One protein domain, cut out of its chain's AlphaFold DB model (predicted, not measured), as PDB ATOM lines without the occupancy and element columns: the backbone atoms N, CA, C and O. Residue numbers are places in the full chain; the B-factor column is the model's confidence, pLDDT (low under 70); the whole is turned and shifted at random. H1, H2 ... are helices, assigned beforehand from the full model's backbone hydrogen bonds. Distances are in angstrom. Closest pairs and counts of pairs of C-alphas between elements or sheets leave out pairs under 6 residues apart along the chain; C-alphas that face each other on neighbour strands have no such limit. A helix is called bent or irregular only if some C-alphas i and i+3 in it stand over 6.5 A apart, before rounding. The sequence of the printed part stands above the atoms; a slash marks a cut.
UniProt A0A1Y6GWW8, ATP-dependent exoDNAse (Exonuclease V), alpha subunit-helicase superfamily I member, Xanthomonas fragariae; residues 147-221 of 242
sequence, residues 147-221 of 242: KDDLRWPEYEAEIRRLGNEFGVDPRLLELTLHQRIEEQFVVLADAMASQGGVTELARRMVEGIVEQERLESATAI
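Overview. This is residues 147 to 221 of the 242 residues of the protein "ATP-dependent exoDNAse (Exonuclease V), alpha subunit-helicase superfamily I member" of Xanthomonas fragariae (UniProt A0A1Y6GWW8). One long helix, H3, has H1 packed slantwise on its first part and runs on past the body, where residues 214 to 221 stick out. H2, sharply kinked, folds back from the end of H1 to the start of H3, and the centres of the three helices make a triangle. The printed part has 75 residues with three named helices, in the order H1, H2, H3, and no named strand; the class is all helix. The whole is compact, with a radius of gyration of the C-alphas of 12.7 A, but elongated, spanning 42 by 23 by 22 A.

Along the chain. H3, residues 197 to 221, is 36.6 A long, from C-alpha 197 at (42.045, 28.314, 126.951) to C-alpha 221 at (20.668, 39.674, 154.385). H1, residues 152 to 166, begins with C-alpha 152 at (35.301, 19.148, 127.147) and is 20.7 A long. H2, residues 170 to 191, measures 25.8 A; it is irregular, with C-alphas 183 and 186 8.0 A apart, and has a kink of 86 degrees near residue 184.

Arrangement. H3 and H1 touch, closest at the C-alphas of Ala 202 and Ile 159, 5.2 A apart, and run the same way at a steep tilt of 39 degrees. H3, with residues 197 to 201 alone, touches residues 188 to 191 of H2; the closest C-alphas, of Val 198 and Ala 189, are 5.4 A apart. H2 and H3 form a helical hairpin, opposite ways at a steep tilt of 44 degrees. Residues 170 to 173 of H2 touch residues 159 to 164 of H1, closest at the C-alphas of Pro 170 and Gly 163, 7.1 A apart; these helices run opposite ways at a steep tilt of 50 degrees. In H1 and H3 every O i to N i+4 pair is within hydrogen-bond range; in H2, 11 of 18 are.

Size, cuts and confidence. The C-alphas farthest apart, of Leu 150 and Ile 221, are 42.6 A apart. Without residues 214 to 221, the body spans 27 by 22 by 19 A. The printed part has no cut, and both links are tight. The mean pLDDT of the printed part is 79.8; residues 175 to 180 and 219 to 221 are under 70.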
ATOM      1  N   LYS A 147      30.031  19.239 124.590       70.81
ATOM      2  CA  LYS A 147      30.288  17.843 124.959       70.81
ATOM      3  C   LYS A 147      30.916  16.974 123.859       70.81
ATOM      4  O   LYS A 147      31.553  15.976 124.175       70.81
ATOM      5  N   ASP A 148      30.757  17.354 122.594       76.94
ATOM      6  CA  ASP A 148      31.356  16.677 121.440       76.94
ATOM      7  C   ASP A 148      32.775  17.208 121.123       76.94
ATOM      8  O   ASP A 148      33.441  16.696 120.220       76.94
ATOM      9  N   ASP A 149      33.247  18.249 121.823       81.31
ATOM     10  CA  ASP A 149      34.594  18.810 121.675       81.31
ATOM     11  C   ASP A 149      35.606  18.024 122.529       81.31
ATOM     12  O   ASP A 149      35.365  17.706 123.694       81.31
ATOM     13  N   LEU A 150      36.780  17.738 121.960       82.94
ATOM     14  CA  LEU A 150      37.859  16.995 122.624       82.94
ATOM     15  C   LEU A 150      38.368  17.681 123.902       82.94
ATOM     16  O   LEU A 150      38.950  17.020 124.758       82.94
ATOM     17  N   ARG A 151      38.148  18.993 124.028       87.12
ATOM     18  CA  ARG A 151      38.538  19.817 125.180       87.12
ATOM     19  C   ARG A 151      37.552  19.746 126.350       87.12
ATOM     20  O   ARG A 151      37.860  20.204 127.447       87.12
ATOM     21  N   TRP A 152      36.361  19.193 126.138       84.88
ATOM     22  CA  TRP A 152      35.301  19.148 127.147       84.88
ATOM     23  C   TRP A 152      35.649  18.351 128.417       84.88
ATOM     24  O   TRP A 152      35.349  18.828 129.512       84.88
ATOM     25  N   PRO A 153      36.313  17.181 128.346       86.31
ATOM     26  CA  PRO A 153      36.683  16.441 129.553       86.31
ATOM     27  C   PRO A 153      37.658  17.210 130.456       86.31
ATOM     28  O   PRO A 153      37.573  17.115 131.678       86.31
ATOM     29  N   GLU A 154      38.563  17.990 129.862       87.56
ATOM     30  CA  GLU A 154      39.511  18.841 130.589       87.56
ATOM     31  C   GLU A 154      38.789  19.996 131.295       87.56
ATOM     32  O   GLU A 154      39.030  20.248 132.474       87.56
ATOM     33  N   TYR A 155      37.833  20.630 130.608       86.69
ATOM     34  CA  TYR A 155      36.951  21.637 131.199       86.69
ATOM     35  C   TYR A 155      36.197  21.105 132.419       86.69
ATOM     36  O   TYR A 155      36.218  21.725 133.479       86.69
ATOM     37  N   GLU A 156      35.541  19.947 132.287       86.06
ATOM     38  CA  GLU A 156      34.781  19.349 133.387       86.06
ATOM     39  C   GLU A 156      35.670  19.002 134.585       86.06
ATOM     40  O   GLU A 156      35.259  19.182 135.732       86.06
ATOM     41  N   ALA A 157      36.874  18.484 134.333       86.31
ATOM     42  CA  ALA A 157      37.820  18.167 135.393       86.31
ATOM     43  C   ALA A 157      38.231  19.431 136.161       86.31
ATOM     44  O   ALA A 157      38.244  19.419 137.394       86.31
ATOM     45  N   GLU A 158      38.493  20.527 135.448       87.69
ATOM     46  CA  GLU A 158      38.923  21.777 136.068       87.69
ATOM     47  C   GLU A 158      37.774  22.506 136.777       87.69
ATOM     48  O   GLU A 158      37.966  22.989 137.889       87.69
ATOM     49  N   ILE A 159      36.556  22.500 136.221       87.00
ATOM     50  CA  ILE A 159      35.348  22.986 136.910       87.00
ATOM     51  C   ILE A 159      35.136  22.232 138.226       87.00
ATOM     52  O   ILE A 159      34.887  22.857 139.253       87.00
ATOM     53  N   ARG A 160      35.246  20.895 138.226       85.06
ATOM     54  CA  ARG A 160      35.082  20.092 139.451       85.06
ATOM     55  C   ARG A 160      36.187  20.383 140.461       85.06
ATOM     56  O   ARG A 160      35.916  20.486 141.653       85.06
ATOM     57  N   ARG A 161      37.432  20.522 139.998       89.38
ATOM     58  CA  ARG A 161      38.571  20.852 140.858       89.38
ATOM     59  C   ARG A 161      38.402  22.228 141.503       89.38
ATOM     60  O   ARG A 161      38.493  22.323 142.722       89.38
ATOM     61  N   LEU A 162      38.141  23.261 140.703       87.56
ATOM     62  CA  LEU A 162      37.979  24.637 141.176       87.56
ATOM     63  C   LEU A 162      36.708  24.790 142.011       87.56
ATOM     64  O   LEU A 162      36.742  25.420 143.056       87.56
ATOM     65  N   GLY A 163      35.607  24.153 141.622       84.50
ATOM     66  CA  GLY A 163      34.389  24.107 142.427       84.50
ATOM     67  C   GLY A 163      34.637  23.549 143.829       84.50
ATOM     68  O   GLY A 163      34.236  24.165 144.811       84.50
ATOM     69  N   ASN A 164      35.390  22.450 143.937       85.88
ATOM     70  CA  ASN A 164      35.803  21.901 145.232       85.88
ATOM     71  C   ASN A 164      36.754  22.837 145.999       85.88
ATOM     72  O   ASN A 164      36.686  22.899 147.223       85.88
ATOM     73  N   GLU A 165      37.639  23.552 145.302       88.56
ATOM     74  CA  GLU A 165      38.574  24.521 145.892       88.56
ATOM     75  C   GLU A 165      37.850  25.749 146.466       88.56
ATOM     76  O   GLU A 165      38.168  26.193 147.569       88.56
ATOM     77  N   PHE A 166      36.845  26.259 145.754       83.56
ATOM     78  CA  PHE A 166      36.039  27.414 146.150       83.56
ATOM     79  C   PHE A 166      34.806  27.048 146.994       83.56
ATOM     80  O   PHE A 166      34.086  27.940 147.435       83.56
ATOM     81  N   GLY A 167      34.570  25.758 147.258       82.88
ATOM     82  CA  GLY A 167      33.465  25.282 148.096       82.88
ATOM     83  C   GLY A 167      32.075  25.398 147.459       82.88
ATOM     84  O   GLY A 167      31.087  25.445 148.185       82.88
ATOM     85  N   VAL A 168      31.993  25.441 146.128       81.31
ATOM     86  CA  VAL A 168      30.731  25.538 145.375       81.31
ATOM     87  C   VAL A 168      30.023  24.178 145.354       81.31
ATOM     88  O   VAL A 168      30.662  23.151 145.112       81.31
ATOM     89  N   ASP A 169      28.700  24.151 145.570       79.62
ATOM     90  CA  ASP A 169      27.911  22.908 145.549       79.62
ATOM     91  C   ASP A 169      28.033  22.203 144.175       79.62
ATOM     92  O   ASP A 169      27.686  22.790 143.142       79.62
ATOM     93  N   PRO A 170      28.465  20.925 144.131       75.75
ATOM     94  CA  PRO A 170      28.551  20.146 142.898       75.75
ATOM     95  C   PRO A 170      27.258  20.112 142.073       75.75
ATOM     96  O   PRO A 170      27.314  20.087 140.845       75.75
ATOM     97  N   ARG A 171      26.083  20.142 142.715       76.25
ATOM     98  CA  ARG A 171      24.791  20.177 142.010       76.25
ATOM     99  C   ARG A 171      24.545  21.510 141.322       76.25
ATOM    100  O   ARG A 171      23.942  21.540 140.251       76.25
ATOM    101  N   LEU A 172      25.004  22.604 141.927       71.31
ATOM    102  CA  LEU A 172      24.878  23.934 141.344       71.31
ATOM    103  C   LEU A 172      25.749  24.045 140.096       71.31
ATOM    104  O   LEU A 172      25.269  24.533 139.074       71.31
ATOM    105  N   LEU A 173      26.975  23.517 140.153       71.69
ATOM    106  CA  LEU A 173      27.864  23.426 138.993       71.69
ATOM    107  C   LEU A 173      27.196  22.649 137.854       71.69
ATOM    108  O   LEU A 173      27.194  23.120 136.719       71.69
ATOM    109  N   GLU A 174      26.557  21.513 138.139       70.56
ATOM    110  CA  GLU A 174      25.872  20.745 137.095       70.56
ATOM    111  C   GLU A 174      24.665  21.497 136.494       70.56
ATOM    112  O   GLU A 174      24.473  21.515 135.277       70.56
ATOM    113  N   LEU A 175      23.857  22.160 137.323       66.62
ATOM    114  CA  LEU A 175      22.631  22.835 136.881       66.62
ATOM    115  C   LEU A 175      22.886  24.150 136.133       66.62
ATOM    116  O   LEU A 175      22.222  24.428 135.135       66.62
ATOM    117  N   THR A 176      23.829  24.967 136.607       61.78
ATOM    118  CA  THR A 176      24.110  26.291 136.023       61.78
ATOM    119  C   THR A 176      24.988  26.205 134.781       61.78
ATOM    120  O   THR A 176      24.808  26.988 133.844       61.78
ATOM    121  N   LEU A 177      25.917  25.246 134.733       61.59
ATOM    122  CA  LEU A 177      26.916  25.178 133.670       61.59
ATOM    123  C   LEU A 177      26.449  24.345 132.474       61.59
ATOM    124  O   LEU A 177      26.749  24.714 131.341       61.59
ATOM    125  N   HIS A 178      25.694  23.259 132.657       63.59
ATOM    126  CA  HIS A 178      25.521  22.304 131.557       63.59
ATOM    127  C   HIS A 178      24.589  22.768 130.429       63.59
ATOM    128  O   HIS A 178      24.884  22.489 129.275       63.59
ATOM    129  N   GLN A 179      23.522  23.538 130.665       62.25
ATOM    130  CA  GLN A 179      22.588  23.816 129.557       62.25
ATOM    131  C   GLN A 179      23.041  24.949 128.620       62.25
ATOM    132  O   GLN A 179      22.937  24.830 127.403       62.25
ATOM    133  N   ARG A 180      23.554  26.055 129.167       64.31
ATOM    134  CA  ARG A 180      23.904  27.247 128.373       64.31
ATOM    135  C   ARG A 180      25.320  27.190 127.800       64.31
ATOM    136  O   ARG A 180      25.557  27.688 126.702       64.31
ATOM    137  N   ILE A 181      26.262  26.581 128.523       73.25
ATOM    138  CA  ILE A 181      27.664  26.503 128.089       73.25
ATOM    139  C   ILE A 181      27.851  25.394 127.075       73.25
ATOM    140  O   ILE A 181      28.636  25.583 126.159       73.25
ATOM    141  N   GLU A 182      27.105  24.288 127.142       74.25
ATOM    142  CA  GLU A 182      27.175  23.258 126.098       74.25
ATOM    143  C   GLU A 182      26.923  23.834 124.697       74.25
ATOM    144  O   GLU A 182      27.537  23.388 123.734       74.25
ATOM    145  N   GLU A 183      26.080  24.855 124.555       74.62
ATOM    146  CA  GLU A 183      25.808  25.473 123.253       74.62
ATOM    147  C   GLU A 183      26.884  26.476 122.810       74.62
ATOM    148  O   GLU A 183      27.032  26.734 121.615       74.62
ATOM    149  N   GLN A 184      27.635  27.050 123.754       77.50
ATOM    150  CA  GLN A 184      28.583  28.145 123.507       77.50
ATOM    151  C   GLN A 184      30.045  27.779 123.797       77.50
ATOM    152  O   GLN A 184      30.937  28.590 123.556       77.50
ATOM    153  N   PHE A 185      30.303  26.561 124.275       83.44
ATOM    154  CA  PHE A 185      31.596  26.110 124.785       83.44
ATOM    155  C   PHE A 185      32.721  26.333 123.787       83.44
ATOM    156  O   PHE A 185      33.733  26.920 124.140       83.44
ATOM    157  N   VAL A 186      32.524  25.916 122.533       80.44
ATOM    158  CA  VAL A 186      33.546  26.027 121.484       80.44
ATOM    159  C   VAL A 186      33.940  27.490 121.270       80.44
ATOM    160  O   VAL A 186      35.120  27.814 121.265       80.44
ATOM    161  N   VAL A 187      32.955  28.390 121.192       82.69
ATOM    162  CA  VAL A 187      33.181  29.831 120.992       82.69
ATOM    163  C   VAL A 187      33.904  30.451 122.188       82.69
ATOM    164  O   VAL A 187      34.830  31.239 122.011       82.69
ATOM    165  N   LEU A 188      33.500  30.091 123.407       82.06
ATOM    166  CA  LEU A 188      34.116  30.596 124.635       82.06
ATOM    167  C   LEU A 188      35.542  30.061 124.818       82.06
ATOM    168  O   LEU A 188      36.445  30.825 125.151       82.06
ATOM    169  N   ALA A 189      35.767  28.775 124.550       81.94
ATOM    170  CA  ALA A 189      37.079  28.146 124.617       81.94
ATOM    171  C   ALA A 189      38.042  28.742 123.578       81.94
ATOM    172  O   ALA A 189      39.202  29.003 123.897       81.94
ATOM    173  N   ASP A 190      37.560  29.013 122.363       83.75
ATOM    174  CA  ASP A 190      38.348  29.658 121.311       83.75
ATOM    175  C   ASP A 190      38.677  31.117 121.669       83.75
ATOM    176  O   ASP A 190      39.815  31.556 121.492       83.75
ATOM    177  N   ALA A 191      37.726  31.860 122.246       84.00
ATOM    178  CA  ALA A 191      37.960  33.225 122.720       84.00
ATOM    179  C   ALA A 191      39.018  33.286 123.835       84.00
ATOM    180  O   ALA A 191      39.783  34.250 123.913       84.00
ATOM    181  N   MET A 192      39.083  32.255 124.679       83.94
ATOM    182  CA  MET A 192      40.046  32.156 125.777       83.94
ATOM    183  C   MET A 192      41.382  31.527 125.366       83.94
ATOM    184  O   MET A 192      42.291  31.474 126.192       83.94
ATOM    185  N   ALA A 193      41.568  31.095 124.112       83.38
ATOM    186  CA  ALA A 193      42.779  30.390 123.669       83.38
ATOM    187  C   ALA A 193      44.089  31.160 123.944       83.38
ATOM    188  O   ALA A 193      45.116  30.547 124.228       83.38
ATOM    189  N   SER A 194      44.060  32.497 123.924       82.44
ATOM    190  CA  SER A 194      45.213  33.354 124.244       82.44
ATOM    191  C   SER A 194      45.439  33.591 125.744       82.44
ATOM    192  O   SER A 194      46.482  34.115 126.125       82.44
ATOM    193  N   GLN A 195      44.477  33.216 126.594       82.25
ATOM    194  CA  GLN A 195      44.441  33.498 128.036       82.25
ATOM    195  C   GLN A 195      44.543  32.225 128.896       82.25
ATOM    196  O   GLN A 195      44.318  32.281 130.097       82.25
ATOM    197  N   GLY A 196      44.895  31.081 128.299       81.56
ATOM    198  CA  GLY A 196      44.951  29.782 128.987       81.56
ATOM    199  C   GLY A 196      43.837  28.813 128.582       81.56
ATOM    200  O   GLY A 196      43.717  27.733 129.152       81.56
ATOM    201  N   GLY A 197      43.032  29.178 127.582       86.62
ATOM    202  CA  GLY A 197      42.045  28.314 126.951       86.62
ATOM    203  C   GLY A 197      40.957  27.865 127.916       86.62
ATOM    204  O   GLY A 197      40.240  28.663 128.515       86.62
ATOM    205  N   VAL A 198      40.823  26.553 128.032       85.88
ATOM    206  CA  VAL A 198      39.713  25.884 128.710       85.88
ATOM    207  C   VAL A 198      39.827  25.994 130.233       85.88
ATOM    208  O   VAL A 198      38.816  26.121 130.919       85.88
ATOM    209  N   THR A 199      41.051  26.013 130.760       88.00
ATOM    210  CA  THR A 199      41.335  26.176 132.192       88.00
ATOM    211  C   THR A 199      40.927  27.564 132.685       88.00
ATOM    212  O   THR A 199      40.302  27.699 133.733       88.00
ATOM    213  N   GLU A 200      41.230  28.608 131.908       89.00
ATOM    214  CA  GLU A 200      40.834  29.982 132.239       89.00
ATOM    215  C   GLU A 200      39.322  30.178 132.096       89.00
ATOM    216  O   GLU A 200      38.699  30.839 132.926       89.00
ATOM    217  N   LEU A 201      38.708  29.539 131.095       87.81
ATOM    218  CA  LEU A 201      37.253  29.492 130.983       87.81
ATOM    219  C   LEU A 201      36.622  28.861 132.236       87.81
ATOM    220  O   LEU A 201      35.704  29.446 132.806       87.81
ATOM    221  N   ALA A 202      37.128  27.711 132.695       87.56
ATOM    222  CA  ALA A 202      36.640  27.047 133.905       87.56
ATOM    223  C   ALA A 202      36.771  27.939 135.149       87.56
ATOM    224  O   ALA A 202      35.815  28.068 135.915       87.56
ATOM    225  N   ARG A 203      37.913  28.620 135.310       87.12
ATOM    226  CA  ARG A 203      38.140  29.569 136.407       87.12
ATOM    227  C   ARG A 203      37.101  30.681 136.436       87.12
ATOM    228  O   ARG A 203      36.442  30.858 137.456       87.12
ATOM    229  N   ARG A 204      36.899  31.383 135.320       88.06
ATOM    230  CA  ARG A 204      35.949  32.505 135.277       88.06
ATOM    231  C   ARG A 204      34.508  32.084 135.514       88.06
ATOM    232  O   ARG A 204      33.735  32.852 136.079       88.06
ATOM    233  N   MET A 205      34.142  30.877 135.091       85.50
ATOM    234  CA  MET A 205      32.810  30.341 135.350       85.50
ATOM    235  C   MET A 205      32.582  30.087 136.842       85.50
ATOM    236  O   MET A 205      31.541  30.478 137.363       85.50
ATOM    237  N   VAL A 206      33.555  29.488 137.537       86.00
ATOM    238  CA  VAL A 206      33.458  29.251 138.986       86.00
ATOM    239  C   VAL A 206      33.479  30.570 139.760       86.00
ATOM    240  O   VAL A 206      32.636  30.771 140.626       86.00
ATOM    241  N   GLU A 207      34.361  31.506 139.404       86.62
ATOM    242  CA  GLU A 207      34.403  32.845 140.016       86.62
ATOM    243  C   GLU A 207      33.078  33.604 139.842       86.62
ATOM    244  O   GLU A 207      32.597  34.235 140.783       86.62
ATOM    245  N   GLY A 208      32.453  33.505 138.666       83.75
ATOM    246  CA  GLY A 208      31.144  34.103 138.407       83.75
ATOM    247  C   GLY A 208      30.029  33.512 139.275       83.75
ATOM    248  O   GLY A 208      29.182  34.261 139.757       83.75
ATOM    249  N   ILE A 209      30.043  32.196 139.509       81.50
ATOM    250  CA  ILE A 209      29.072  31.526 140.390       81.50
ATOM    251  C   ILE A 209      29.259  31.980 141.839       81.50
ATOM    252  O   ILE A 209      28.287  32.363 142.482       81.50
ATOM    253  N   VAL A 210      30.502  32.011 142.325       83.38
ATOM    254  CA  VAL A 210      30.826  32.459 143.688       83.38
ATOM    255  C   VAL A 210      30.375  33.906 143.913       83.38
ATOM    256  O   VAL A 210      29.801  34.230 144.953       83.38
ATOM    257  N   GLU A 211      30.596  34.789 142.937       84.06
ATOM    258  CA  GLU A 211      30.162  36.183 143.048       84.06
ATOM    259  C   GLU A 211      28.633  36.312 142.998       84.06
ATOM    260  O   GLU A 211      28.058  37.129 143.719       84.06
ATOM    261  N   GLN A 212      27.950  35.478 142.211       77.81
ATOM    262  CA  GLN A 212      26.490  35.453 142.188       77.81
ATOM    263  C   GLN A 212      25.907  34.953 143.518       77.81
ATOM    264  O   GLN A 212      25.021  35.608 144.064       77.81
ATOM    265  N   GLU A 213      26.439  33.872 144.093       78.69
ATOM    266  CA  GLU A 213      26.044  33.386 145.426       78.69
ATOM    267  C   GLU A 213      26.294  34.443 146.510       78.69
ATOM    268  O   GLU A 213      25.488  34.615 147.430       78.69
ATOM    269  N   ARG A 214      27.389  35.206 146.395       79.62
ATOM    270  CA  ARG A 214      27.699  36.319 147.297       79.62
ATOM    271  C   ARG A 214      26.684  37.454 147.176       79.62
ATOM    272  O   ARG A 214      26.265  37.999 148.199       79.62
ATOM    273  N   LEU A 215      26.292  37.812 145.954       80.94
ATOM    274  CA  LEU A 215      25.276  38.832 145.694       80.94
ATOM    275  C   LEU A 215      23.900  38.390 146.201       80.94
ATOM    276  O   LEU A 215      23.227  39.184 146.851       80.94
ATOM    277  N   GLU A 216      23.514  37.132 145.977       77.50
ATOM    278  CA  GLU A 216      22.262  36.544 146.472       77.50
ATOM    279  C   GLU A 216      22.234  36.441 148.007       77.50
ATOM    280  O   GLU A 216      21.221  36.727 148.646       77.50
ATOM    281  N   SER A 217      23.369  36.123 148.631       72.38
ATOM    282  CA  SER A 217      23.505  36.128 150.092       72.38
ATOM    283  C   SER A 217      23.431  37.546 150.669       72.38
ATOM    284  O   SER A 217      22.817  37.766 151.713       72.38
ATOM    285  N   ALA A 218      24.020  38.538 149.993       70.44
ATOM    286  CA  ALA A 218      23.963  39.938 150.407       70.44
ATOM    287  C   ALA A 218      22.556  40.542 150.255       70.44
ATOM    288  O   ALA A 218      22.124  41.304 151.123       70.44
ATOM    289  N   THR A 219      21.819  40.187 149.197       67.75
ATOM    290  CA  THR A 219      20.420  40.603 149.030       67.75
ATOM    291  C   THR A 219      19.509  39.922 150.044       67.75
ATOM    292  O   THR A 219      18.687  40.612 150.636       67.75
ATOM    293  N   ALA A 220      19.705  38.632 150.343       58.97
ATOM    294  CA  ALA A 220      18.952  37.928 151.383       58.97
ATOM    295  C   ALA A 220      19.145  38.550 152.782       58.97
ATOM    296  O   ALA A 220      18.172  38.728 153.516       58.97
ATOM    297  N   ILE A 221      20.373  38.961 153.128       56.25
ATOM    298  CA  ILE A 221      20.668  39.674 154.385       56.25
ATOM    299  C   ILE A 221      20.039  41.080 154.390       56.25
ATOM    300  O   ILE A 221      19.515  41.521 155.416       56.25
TER     301      ILE A 221